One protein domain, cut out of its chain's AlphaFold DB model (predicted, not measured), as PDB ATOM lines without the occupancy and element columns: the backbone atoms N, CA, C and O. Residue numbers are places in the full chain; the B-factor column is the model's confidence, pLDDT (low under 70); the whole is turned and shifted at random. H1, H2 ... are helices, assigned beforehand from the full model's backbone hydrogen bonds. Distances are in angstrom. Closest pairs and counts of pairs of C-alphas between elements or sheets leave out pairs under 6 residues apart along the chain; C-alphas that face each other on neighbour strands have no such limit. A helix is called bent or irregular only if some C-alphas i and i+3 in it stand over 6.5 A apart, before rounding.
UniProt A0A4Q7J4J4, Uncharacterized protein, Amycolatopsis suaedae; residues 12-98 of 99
ATOM      1  N   GLN A  12      18.785 -37.125  56.178       94.94
ATOM      2  CA  GLN A  12      19.923 -36.879  57.064       94.94
ATOM      3  C   GLN A  12      21.154 -36.410  56.276       94.94
ATOM      4  O   GLN A  12      21.812 -35.453  56.687       94.94
ATOM      5  N   ARG A  13      21.431 -37.008  55.107       93.94
ATOM      6  CA  ARG A  13      22.508 -36.549  54.209       93.94
ATOM      7  C   ARG A  13      22.280 -35.116  53.735       93.94
ATOM      8  O   ARG A  13      23.215 -34.322  53.752       93.94
ATOM      9  N   SER A  14      21.052 -34.775  53.345       95.12
ATOM     10  CA  SER A  14      20.696 -33.420  52.906       95.12
ATOM     11  C   SER A  14      20.875 -32.385  54.022       95.12
ATOM     12  O   SER A  14      21.421 -31.302  53.797       95.12
ATOM     13  N   SER A  15      20.464 -32.711  55.250       96.50
ATOM     14  CA  SER A  15      20.653 -31.834  56.414       96.50
ATOM     15  C   SER A  15      22.130 -31.631  56.756       96.50
ATOM     16  O   SER A  15      22.548 -30.490  56.951       96.50
ATOM     17  N   LEU A  16      22.937 -32.696  56.743       96.69
ATOM     18  CA  LEU A  16      24.382 -32.591  56.967       96.69
ATOM     19  C   LEU A  16      25.087 -31.789  55.866       96.69
ATOM     20  O   LEU A  16      25.939 -30.959  56.172       96.69
ATOM     21  N   ALA A  17      24.703 -31.973  54.600       95.94
ATOM     22  CA  ALA A  17      25.258 -31.202  53.489       95.94
ATOM     23  C   ALA A  17      24.967 -29.698  53.632       95.94
ATOM     24  O   ALA A  17      25.851 -28.874  53.399       95.94
ATOM     25  N   ARG A  18      23.750 -29.335  54.062       97.38
ATOM     26  CA  ARG A  18      23.384 -27.938  54.346       97.38
ATOM     27  C   ARG A  18      24.187 -27.364  55.508       97.38
ATOM     28  O   ARG A  18      24.733 -26.275  55.361       97.38
ATOM     29  N   LEU A  19      24.300 -28.099  56.618       98.00
ATOM     30  CA  LEU A  19      25.108 -27.689  57.771       98.00
ATOM     31  C   LEU A  19      26.556 -27.413  57.347       98.00
ATOM     32  O   LEU A  19      27.059 -26.315  57.563       98.00
ATOM     33  N   ALA A  20      27.180 -28.367  56.654       96.69
ATOM     34  CA  ALA A  20      28.543 -28.227  56.156       96.69
ATOM     35  C   ALA A  20      28.701 -27.020  55.215       96.69
ATOM     36  O   ALA A  20      29.679 -26.280  55.325       96.69
ATOM     37  N   ALA A  21      27.736 -26.781  54.319       95.69
ATOM     38  CA  ALA A  21      27.759 -25.626  53.429       95.69
ATOM     39  C   ALA A  21      27.697 -24.302  54.206       95.69
ATOM     40  O   ALA A  21      28.514 -23.417  53.946       95.69
ATOM     41  N   TYR A  22      26.781 -24.163  55.169       97.25
ATOM     42  CA  TYR A  22      26.669 -22.944  55.976       97.25
ATOM     43  C   TYR A  22      27.918 -22.695  56.816       97.25
ATOM     44  O   TYR A  22      28.459 -21.593  56.764       97.25
ATOM     45  N   THR A  23      28.433 -23.714  57.508       97.25
ATOM     46  CA  THR A  23      29.689 -23.614  58.268       97.25
ATOM     47  C   THR A  23      30.845 -23.197  57.364       97.25
ATOM     48  O   THR A  23      31.601 -22.278  57.673       97.25
ATOM     49  N   SER A  24      30.956 -23.819  56.193       94.69
ATOM     50  CA  SER A  24      31.994 -23.500  55.221       94.69
ATOM     51  C   SER A  24      31.914 -22.049  54.725       94.69
ATOM     52  O   SER A  24      32.951 -21.409  54.544       94.69
ATOM     53  N   TRP A  25      30.713 -21.522  54.477       95.19
ATOM     54  CA  TRP A  25      30.529 -20.130  54.048       95.19
ATOM     55  C   TRP A  25      30.712 -19.122  55.181       95.19
ATOM     56  O   TRP A  25      31.194 -18.026  54.909       95.19
ATOM     57  N   ALA A  26      30.386 -19.486  56.422       95.38
ATOM     58  CA  ALA A  26      30.670 -18.668  57.601       95.38
ATOM     59  C   ALA A  26      32.183 -18.471  57.796       95.38
ATOM     60  O   ALA A  26      32.623 -17.369  58.098       95.38
ATOM     61  N   ASN A  27      32.980 -19.506  57.515       94.00
ATOM     62  CA  ASN A  27      34.443 -19.458  57.615       94.00
ATOM     63  C   ASN A  27      35.135 -18.823  56.392       94.00
ATOM     64  O   ASN A  27      36.360 -18.752  56.339       94.00
ATOM     65  N   THR A  28      34.382 -18.409  55.370       94.56
ATOM     66  CA  THR A  28      34.956 -17.813  54.157       94.56
ATOM     67  C   THR A  28      35.000 -16.296  54.294       94.56
ATOM     68  O   THR A  28      33.969 -15.642  54.153       94.56
ATOM     69  N   VAL A  29      36.198 -15.749  54.513       91.88
ATOM     70  CA  VAL A  29      36.427 -14.298  54.636       91.88
ATOM     71  C   VAL A  29      36.189 -13.586  53.300       91.88
ATOM     72  O   VAL A  29      35.395 -12.653  53.232       91.88
ATOM     73  N   ASP A  30      36.798 -14.078  52.216       91.94
ATOM     74  CA  ASP A  30      36.575 -13.566  50.861       91.94
ATOM     75  C   ASP A  30      35.824 -14.592  49.999       91.94
ATOM     76  O   ASP A  30      36.350 -15.626  49.567       91.94
ATOM     77  N   ARG A  31      34.551 -14.289  49.730       90.75
ATOM     78  CA  ARG A  31      33.678 -15.126  48.898       90.75
ATOM     79  C   ARG A  31      34.049 -15.076  47.415       90.75
ATOM     80  O   ARG A  31      33.835 -16.065  46.702       90.75
ATOM     81  N   ALA A  32      34.574 -13.949  46.939       91.00
ATOM     82  CA  ALA A  32      35.001 -13.802  45.558       91.00
ATOM     83  C   ALA A  32      36.235 -14.671  45.305       91.00
ATOM     84  O   ALA A  32      36.235 -15.429  44.328       91.00
ATOM     85  N   GLU A  33      37.222 -14.644  46.202       91.75
ATOM     86  CA  GLU A  33      38.451 -15.428  46.037       91.75
ATOM     87  C   GLU A  33      38.179 -16.932  46.070       91.75
ATOM     88  O   GLU A  33      38.646 -17.669  45.197       91.75
ATOM     89  N   ARG A  34      37.300 -17.392  46.973       93.00
ATOM     90  CA  ARG A  34      36.900 -18.808  47.046       93.00
ATOM     91  C   ARG A  34      36.411 -19.371  45.705       93.00
ATOM     92  O   ARG A  34      36.612 -20.548  45.417       93.00
ATOM     93  N   THR A  35      35.752 -18.548  44.889       93.81
ATOM     94  CA  THR A  35      35.196 -18.960  43.589       93.81
ATOM     95  C   THR A  35      36.024 -18.497  42.393       93.81
ATOM     96  O   THR A  35      35.657 -18.797  41.255       93.81
ATOM     97  N   ARG A  36      37.144 -17.794  42.608       92.06
ATOM     98  CA  ARG A  36      37.936 -17.181  41.533       92.06
ATOM     99  C   ARG A  36      38.430 -18.207  40.520       92.06
ATOM    100  O   ARG A  36      38.123 -18.064  39.342       92.06
ATOM    101  N   ARG A  37      39.074 -19.289  40.974       91.31
ATOM    102  CA  ARG A  37      39.582 -20.360  40.088       91.31
ATOM    103  C   ARG A  37      38.490 -20.955  39.194       91.31
ATOM    104  O   ARG A  37      38.718 -21.227  38.020       91.31
ATOM    105  N   ALA A  38      37.285 -21.130  39.738       90.38
ATOM    106  CA  ALA A  38      36.150 -21.636  38.974       90.38
ATOM    107  C   ALA A  38      35.656 -20.613  37.935       90.38
ATOM    108  O   ALA A  38      35.345 -20.989  36.805       90.38
ATOM    109  N   ARG A  39      35.609 -19.322  38.295       88.62
ATOM    110  CA  ARG A  39      35.245 -18.233  37.372       88.62
ATOM    111  C   ARG A  39      36.262 -18.087  36.238       88.62
ATOM    112  O   ARG A  39      35.853 -17.936  35.091       88.62
ATOM    113  N   GLU A  40      37.551 -18.190  36.546       90.19
ATOM    114  CA  GLU A  40      38.638 -18.180  35.563       90.19
ATOM    115  C   GLU A  40      38.524 -19.366  34.606       90.19
ATOM    116  O   GLU A  40      38.431 -19.166  33.398       90.19
ATOM    117  N   ALA A  41      38.395 -20.591  35.125       90.94
ATOM    118  CA  ALA A  41      38.224 -21.779  34.291       90.94
ATOM    119  C   ALA A  41      36.986 -21.687  33.379       90.94
ATOM    120  O   ALA A  41      37.033 -22.077  32.208       90.94
ATOM    121  N   ALA A  42      35.879 -21.136  33.891       88.94
ATOM    122  CA  ALA A  42      34.672 -20.911  33.104       88.94
ATOM    123  C   ALA A  42      34.897 -19.903  31.963       88.94
ATOM    124  O   ALA A  42      34.362 -20.108  30.875       88.94
ATOM    125  N   ALA A  43      35.684 -18.846  32.186       86.62
ATOM    126  CA  ALA A  43      36.050 -17.882  31.150       86.62
ATOM    127  C   ALA A  43      36.988 -18.507  30.102       86.62
ATOM    128  O   ALA A  43      36.673 -18.490  28.910       86.62
ATOM    129  N   THR A  44      38.065 -19.164  30.545       89.50
ATOM    130  CA  THR A  44      39.059 -19.816  29.675       89.50
ATOM    131  C   THR A  44      38.439 -20.879  28.768       89.50
ATOM    132  O   THR A  44      38.879 -21.065  27.635       89.50
ATOM    133  N   ARG A  45      37.385 -21.573  29.216       92.44
ATOM    134  CA  ARG A  45      36.670 -22.541  28.371       92.44
ATOM    135  C   ARG A  45      36.135 -21.904  27.084       92.44
ATOM    136  O   ARG A  45      36.208 -22.539  26.036       92.44
ATOM    137  N   PHE A  46      35.593 -20.686  27.155       93.25
ATOM    138  CA  PHE A  46      35.068 -20.006  25.970       93.25
ATOM    139  C   PHE A  46      36.191 -19.506  25.065       93.25
ATOM    140  O   PHE A  46      36.061 -19.620  23.853       93.25
ATOM    141  N   GLU A  47      37.304 -19.043  25.634       91.31
ATOM    142  CA  GLU A  47      38.502 -18.665  24.872       91.31
ATOM    143  C   GLU A  47      39.055 -19.848  24.070       91.31
ATOM    144  O   GLU A  47      39.228 -19.738  22.861       91.31
ATOM    145  N   ARG A  48      39.215 -21.017  24.703       91.31
ATOM    146  CA  ARG A  48      39.646 -22.252  24.020       91.31
ATOM    147  C   ARG A  48      38.650 -22.737  22.969       91.31
ATOM    148  O   ARG A  48      39.043 -23.377  22.003       91.31
ATOM    149  N   GLN A  49      37.360 -22.469  23.166       92.12
ATOM    150  CA  GLN A  49      36.325 -22.842  22.204       92.12
ATOM    151  C   GLN A  49      36.381 -21.973  20.939       92.12
ATOM    152  O   GLN A  49      36.114 -22.481  19.852       92.12
ATOM    153  N   VAL A  50      36.687 -20.679  21.074       92.19
ATOM    154  CA  VAL A  50      36.757 -19.749  19.933       92.19
ATOM    155  C   VAL A  50      38.132 -19.702  19.277       92.19
ATOM    156  O   VAL A  50      38.223 -19.304  18.118       92.19
ATOM    157  N   ASP A  51      39.178 -20.098  20.003       91.31
ATOM    158  CA  ASP A  51      40.558 -20.129  19.529       91.31
ATOM    159  C   ASP A  51      41.315 -21.369  20.047       91.31
ATOM    160  O   ASP A  51      42.127 -21.274  20.971       91.31
ATOM    161  N   PRO A  52      41.057 -22.565  19.482       90.31
ATOM    162  CA  PRO A  52      41.713 -23.795  19.930       90.31
ATOM    163  C   PRO A  52      43.226 -23.820  19.673       90.31
ATOM    164  O   PRO A  52      43.945 -24.530  20.371       90.31
ATOM    165  N   ARG A  53      43.698 -23.078  18.661       91.06
ATOM    166  CA  ARG A  53      45.110 -23.025  18.243       91.06
ATOM    167  C   ARG A  53      45.861 -21.801  18.775       91.06
ATOM    168  O   ARG A  53      47.064 -21.703  18.572       91.06
ATOM    169  N   ASN A  54      45.176 -20.923  19.508       86.00
ATOM    170  CA  ASN A  54      45.730 -19.697  20.080       86.00
ATOM    171  C   ASN A  54      46.315 -18.733  19.025       86.00
ATOM    172  O   ASN A  54      47.320 -18.071  19.270       86.00
ATOM    173  N   GLU A  55      45.688 -18.665  17.850       91.62
ATOM    174  CA  GLU A  55      46.172 -17.914  16.681       91.62
ATOM    175  C   GLU A  55      45.633 -16.476  16.626       91.62
ATOM    176  O   GLU A  55      46.150 -15.644  15.883       91.62
ATOM    177  N   LEU A  56      44.581 -16.160  17.390       86.69
ATOM    178  CA  LEU A  56      43.947 -14.841  17.353       86.69
ATOM    179  C   LEU A  56      44.663 -13.819  18.245       86.69
ATOM    180  O   LEU A  56      45.261 -14.154  19.268       86.69
ATOM    181  N   ASP A  57      44.520 -12.535  17.915       92.31
ATOM    182  CA  ASP A  57      44.901 -11.459  18.832       92.31
ATOM    183  C   ASP A  57      44.114 -11.575  20.159       92.31
ATOM    184  O   ASP A  57      42.910 -11.875  20.126       92.31
ATOM    185  N   PRO A  58      44.731 -11.326  21.332       88.56
ATOM    186  CA  PRO A  58      44.051 -11.415  22.625       88.56
ATOM    187  C   PRO A  58      42.758 -10.593  22.719       88.56
ATOM    188  O   PRO A  58      41.788 -11.038  23.341       88.56
ATOM    189  N   THR A  59      42.698  -9.426  22.076       91.12
ATOM    190  CA  THR A  59      41.516  -8.555  22.072       91.12
ATOM    191  C   THR A  59      40.381  -9.196  21.287       91.12
ATOM    192  O   THR A  59      39.256  -9.316  21.784       91.12
ATOM    193  N   THR A  60      40.676  -9.680  20.079       92.12
ATOM    194  CA  THR A  60      39.703 -10.382  19.235       92.12
ATOM    195  C   THR A  60      39.250 -11.690  19.880       92.12
ATOM    196  O   THR A  60      38.056 -12.000  19.869       92.12
ATOM    197  N   ARG A  61      40.170 -12.440  20.502       92.25
ATOM    198  CA  ARG A  61      39.854 -13.659  21.259       92.25
ATOM    199  C   ARG A  61      38.872 -13.360  22.385       92.25
ATOM    200  O   ARG A  61      37.864 -14.054  22.503       92.25
ATOM    201  N   ARG A  62      39.116 -12.304  23.167       89.81
ATOM    202  CA  ARG A  62      38.235 -11.895  24.269       89.81
ATOM    203  C   ARG A  62      36.841 -11.511  23.778       89.81
ATOM    204  O   ARG A  62      35.855 -11.982  24.344       89.81
ATOM    205  N   GLN A  63      36.748 -10.711  22.716       93.25
ATOM    206  CA  GLN A  63      35.461 -10.330  22.123       93.25
ATOM    207  C   GLN A  63      34.680 -11.562  21.643       93.25
ATOM    208  O   GLN A  63      33.508 -11.729  21.981       93.25
ATOM    209  N   ARG A  64      35.340 -12.483  20.926       93.94
ATOM    210  CA  ARG A  64      34.715 -13.735  20.470       93.94
ATOM    211  C   ARG A  64      34.290 -14.623  21.639       93.94
ATOM    212  O   ARG A  64      33.189 -15.173  21.606       93.94
ATOM    213  N   ALA A  65      35.120 -14.747  22.672       94.38
ATOM    214  CA  ALA A  65      34.807 -15.525  23.866       94.38
ATOM    215  C   ALA A  65      33.584 -14.957  24.604       94.38
ATOM    216  O   ALA A  65      32.720 -15.716  25.050       94.38
ATOM    217  N   GLU A  66      33.455 -13.631  24.683       93.38
ATOM    218  CA  GLU A  66      32.277 -12.982  25.255       93.38
ATOM    219  C   GLU A  66      31.010 -13.273  24.437       93.38
ATOM    220  O   GLU A  66      29.986 -13.668  25.007       93.38
ATOM    221  N   SER A  67      31.075 -13.155  23.110       95.19
ATOM    222  CA  SER A  67      29.961 -13.512  22.226       95.19
ATOM    223  C   SER A  67      29.569 -14.986  22.371       95.19
ATOM    224  O   SER A  67      28.381 -15.294  22.506       95.19
ATOM    225  N   ALA A  68      30.544 -15.898  22.433       95.12
ATOM    226  CA  ALA A  68      30.309 -17.327  22.644       95.12
ATOM    227  C   ALA A  68      29.656 -17.611  24.006       95.12
ATOM    228  O   ALA A  68      28.705 -18.394  24.094       95.12
ATOM    229  N   ARG A  69      30.107 -16.925  25.064       94.38
ATOM    230  CA  ARG A  69      29.506 -17.000  26.401       94.38
ATOM    231  C   ARG A  69      28.043 -16.556  26.376       94.38
ATOM    232  O   ARG A  69      27.183 -17.271  26.893       94.38
ATOM    233  N   ARG A  70      27.743 -15.403  25.766       95.31
ATOM    234  CA  ARG A  70      26.367 -14.884  25.641       95.31
ATOM    235  C   ARG A  70      25.480 -15.857  24.861       95.31
ATOM    236  O   ARG A  70      24.405 -16.214  25.340       95.31
ATOM    237  N   ALA A  71      25.959 -16.362  23.724       96.56
ATOM    238  CA  ALA A  71      25.238 -17.342  22.913       96.56
ATOM    239  C   ALA A  71      24.935 -18.637  23.686       96.56
ATOM    240  O   ALA A  71      23.823 -19.167  23.612       96.56
ATOM    241  N   HIS A  72      25.892 -19.130  24.479       95.69
ATOM    242  CA  HIS A  72      25.708 -20.322  25.305       95.69
ATOM    243  C   HIS A  72      24.561 -20.160  26.312       95.69
ATOM    244  O   HIS A  72      23.659 -21.002  26.363       95.69
ATOM    245  N   PHE A  73      24.553 -19.069  27.081       95.25
ATOM    246  CA  PHE A  73      23.490 -18.825  28.058       95.25
ATOM    247  C   PHE A  73      22.140 -18.545  27.396       95.25
ATOM    248  O   PHE A  73      21.115 -19.028  27.882       95.25
ATOM    249  N   GLN A  74      22.129 -17.861  26.249       97.88
ATOM    250  CA  GLN A  74      20.906 -17.646  25.479       97.88
ATOM    251  C   GLN A  74      20.296 -18.975  25.006       97.88
ATOM    252  O   GLN A  74      19.087 -19.189  25.135       97.88
ATOM    253  N   ARG A  75      21.129 -19.911  24.533       97.06
ATOM    254  CA  ARG A  75      20.694 -21.263  24.161       97.06
ATOM    255  C   ARG A  75      20.096 -22.006  25.355       97.06
ATOM    256  O   ARG A  75      19.029 -22.604  25.225       97.06
ATOM    257  N   MET A  76      20.740 -21.944  26.520       97.50
ATOM    258  CA  MET A  76      20.227 -22.562  27.750       97.50
ATOM    259  C   MET A  76      18.870 -21.982  28.167       97.50
ATOM    260  O   MET A  76      17.947 -22.733  28.492       97.50
ATOM    261  N   ALA A  77      18.714 -20.657  28.112       97.69
ATOM    262  CA  ALA A  77      17.455 -19.985  28.421       97.69
ATOM    263  C   ALA A  77      16.331 -20.396  27.456       97.69
ATOM    264  O   ALA A  77      15.216 -20.699  27.892       97.69
ATOM    265  N   TYR A  78      16.635 -20.480  26.159       98.19
ATOM    266  CA  TYR A  78      15.696 -20.945  25.141       98.19
ATOM    267  C   TYR A  78      15.238 -22.387  25.397       98.19
ATOM    268  O   TYR A  78      14.036 -22.652  25.475       98.19
ATOM    269  N   LEU A  79      16.175 -23.314  25.625       98.19
ATOM    270  CA  LEU A  79      15.856 -24.713  25.932       98.19
ATOM    271  C   LEU A  79      15.021 -24.845  27.215       98.19
ATOM    272  O   LEU A  79      14.053 -25.606  27.251       98.19
ATOM    273  N   SER A  80      15.336 -24.055  28.244       97.62
ATOM    274  CA  SER A  80      14.557 -23.994  29.486       97.62
ATOM    275  C   SER A  80      13.123 -23.504  29.248       97.62
ATOM    276  O   SER A  80      12.165 -24.086  29.765       97.62
ATOM    277  N   SER A  81      12.942 -22.481  28.406       97.44
ATOM    278  CA  SER A  81      11.616 -22.003  27.992       97.44
ATOM    279  C   SER A  81      10.792 -23.111  27.329       97.44
ATOM    280  O   SER A  81       9.649 -23.364  27.728       97.44
ATOM    281  N   LEU A  82      11.393 -23.844  26.387       98.00
ATOM    282  CA  LEU A  82      10.741 -24.975  25.726       98.00
ATOM    283  C   LEU A  82      10.355 -26.082  26.717       98.00
ATOM    284  O   LEU A  82       9.233 -26.591  26.659       98.00
ATOM    285  N   ALA A  83      11.246 -26.432  27.647       97.44
ATOM    286  CA  ALA A  83      10.983 -27.447  28.665       97.44
ATOM    287  C   ALA A  83       9.805 -27.054  29.573       97.44
ATOM    288  O   ALA A  83       8.889 -27.851  29.793       97.44
ATOM    289  N   ARG A  84       9.766 -25.796  30.035       96.06
ATOM    290  CA  ARG A  84       8.647 -25.268  30.832       96.06
ATOM    291  C   ARG A  84       7.333 -25.289  30.054       96.06
ATOM    292  O   ARG A  84       6.306 -25.674  30.614       96.06
ATOM    293  N   ARG A  85       7.354 -24.934  28.764       96.19
ATOM    294  CA  ARG A  85       6.167 -24.999  27.896       96.19
ATOM    295  C   ARG A  85       5.616 -26.425  27.805       96.19
ATOM    296  O   ARG A  85       4.421 -26.616  28.016       96.19
ATOM    297  N   ARG A  86       6.484 -27.416  27.577       95.25
ATOM    298  CA  ARG A  86       6.104 -28.838  27.517       95.25
ATOM    299  C   ARG A  86       5.499 -29.329  28.836       95.25
ATOM    300  O   ARG A  86       4.436 -29.940  28.814       95.25
ATOM    301  N   LYS A  87       6.106 -28.988  29.981       94.94
ATOM    302  CA  LYS A  87       5.584 -29.353  31.315       94.94
ATOM    303  C   LYS A  87       4.186 -28.779  31.575       94.94
ATOM    304  O   LYS A  87       3.330 -29.452  32.141       94.94
ATOM    305  N   ARG A  88       3.926 -27.539  31.147       94.69
ATOM    306  CA  ARG A  88       2.586 -26.933  31.263       94.69
ATOM    307  C   ARG A  88       1.558 -27.665  30.401       94.69
ATOM    308  O   ARG A  88       0.436 -27.865  30.849       94.69
ATOM    309  N   GLN A  89       1.933 -28.080  29.192       92.25
ATOM    310  CA  GLN A  89       1.053 -28.848  28.306       92.25
ATOM    311  C   GLN A  89       0.748 -30.244  28.864       92.25
ATOM    312  O   GLN A  89      -0.407 -30.656  28.852       92.25
ATOM    313  N   SER A  90       1.747 -30.949  29.405       89.56
ATOM    314  CA  SER A  90       1.529 -32.257  30.035       89.56
ATOM    315  C   SER A  90       0.670 -32.154  31.295       89.56
ATOM    316  O   SER A  90      -0.219 -32.972  31.484       89.56
ATOM    317  N   SER A  91       0.875 -31.118  32.116       89.81
ATOM    318  CA  SER A  91       0.025 -30.854  33.284       89.81
ATOM    319  C   SER A  91      -1.425 -30.595  32.879       89.81
ATOM    320  O   SER A  91      -2.316 -31.208  33.448       89.81
ATOM    321  N   LYS A  92      -1.666 -29.739  31.872       84.50
ATOM    322  CA  LYS A  92      -3.019 -29.470  31.357       84.50
ATOM    323  C   LYS A  92      -3.707 -30.740  30.852       84.50
ATOM    324  O   LYS A  92      -4.881 -30.939  31.135       84.50
ATOM    325  N   ARG A  93      -2.973 -31.600  30.139       83.19
ATOM    326  CA  ARG A  93      -3.493 -32.884  29.651       83.19
ATOM    327  C   ARG A  93      -3.864 -33.827  30.798       83.19
ATOM    328  O   ARG A  93      -4.955 -34.374  30.779       83.19
ATOM    329  N   ASN A  94      -3.009 -33.965  31.812       82.44
ATOM    330  CA  ASN A  94      -3.310 -34.813  32.971       82.44
ATOM    331  C   ASN A  94      -4.531 -34.317  33.759       82.44
ATOM    332  O   ASN A  94      -5.310 -35.129  34.236       82.44
ATOM    333  N   THR A  95      -4.721 -32.999  33.874       79.94
ATOM    334  CA  THR A  95      -5.915 -32.432  34.519       79.94
ATOM    335  C   THR A  95      -7.186 -32.646  33.686       79.94
ATOM    336  O   THR A  95      -8.254 -32.809  34.260       79.94
ATOM    337  N   ALA A  96      -7.082 -32.666  32.353       69.44
ATOM    338  CA  ALA A  96      -8.220 -32.885  31.456       69.44
ATOM    339  C   ALA A  96      -8.642 -34.362  31.334       69.44
ATOM    340  O   ALA A  96      -9.815 -34.626  31.118       69.44
ATOM    341  N   SER A  97      -7.713 -35.314  31.486       70.25
ATOM    342  CA  SER A  97      -8.003 -36.762  31.464       70.25
ATOM    343  C   SER A  97      -8.373 -37.354  32.832       70.25
ATOM    344  O   SER A  97      -8.637 -38.547  32.915       70.25
ATOM    345  N   GLY A  98      -8.335 -36.557  33.904       64.62
ATOM    346  CA  GLY A  98      -8.666 -36.969  35.274       64.62
ATOM    347  C   GLY A  98     -10.033 -36.480  35.767       64.62
ATOM    348  O   GLY A  98     -10.208 -36.344  36.976       64.62
TER     349      GLY A  98
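AT A GLANCE: This is residues 12 to 98 of the 99 residues of an uncharacterized protein of Amycolatopsis suaedae (UniProt A0A4Q7J4J4). Look for an open, three-sided frame: the long helix H3 is one side, H2 rises from near its first end at about a right angle, and H1 turns off the far end of H2. The printed part has 87 residues, with three named helices in the order H1, H2, H3 that hold 74 of them; its class is all helix, and it is extended and flat, with a radius of gyration of the C-alphas of 20.8 A and spans of 61 by 37 by 17 A.

IN THESE COORDINATES: Find C-alpha 58 at (44.051, -11.415, 22.625); from there H3, residues 58 to 96, runs 57.2 A to C-alpha 96 at (-8.220, -32.885, 31.456). H2 is residues 31 to 50, 29.5 A, irregular with C-alphas 34 and 37 7.6 A apart, and has a kink of 37 degrees near residue 38. H1, residues 12 to 26, 21.2 A, begins at (19.923, -36.879, 57.064).

HOW THE PARTS SIT: H3 touches H2 with residues 61 to 69 alone, and H2 touches H3 with 43 to 50 alone; their closest C-alphas, Ala 65 and Glu 47, are 5.0 A apart. Their lines are about perpendicular, 81 degrees. H1 and H2 are close but not clearly touching, the closest C-alphas, Trp 25 and Arg 31, being 7.8 A apart, and about perpendicular at 80 degrees. H1 and H3 are apart. Every O i to N i+4 pair is within hydrogen-bond range in H1 and H3, and 12 of 16 in H2.

THE WHOLE: The C-alphas of Asp 57 and Gly 98, the two farthest apart, are 61.6 A apart; residues 73 to 98 stand free. The printed part has no cut; the link H1 to H2 is tight, H2 to H3 short. Residues 96 and 98 have pLDDT under 70.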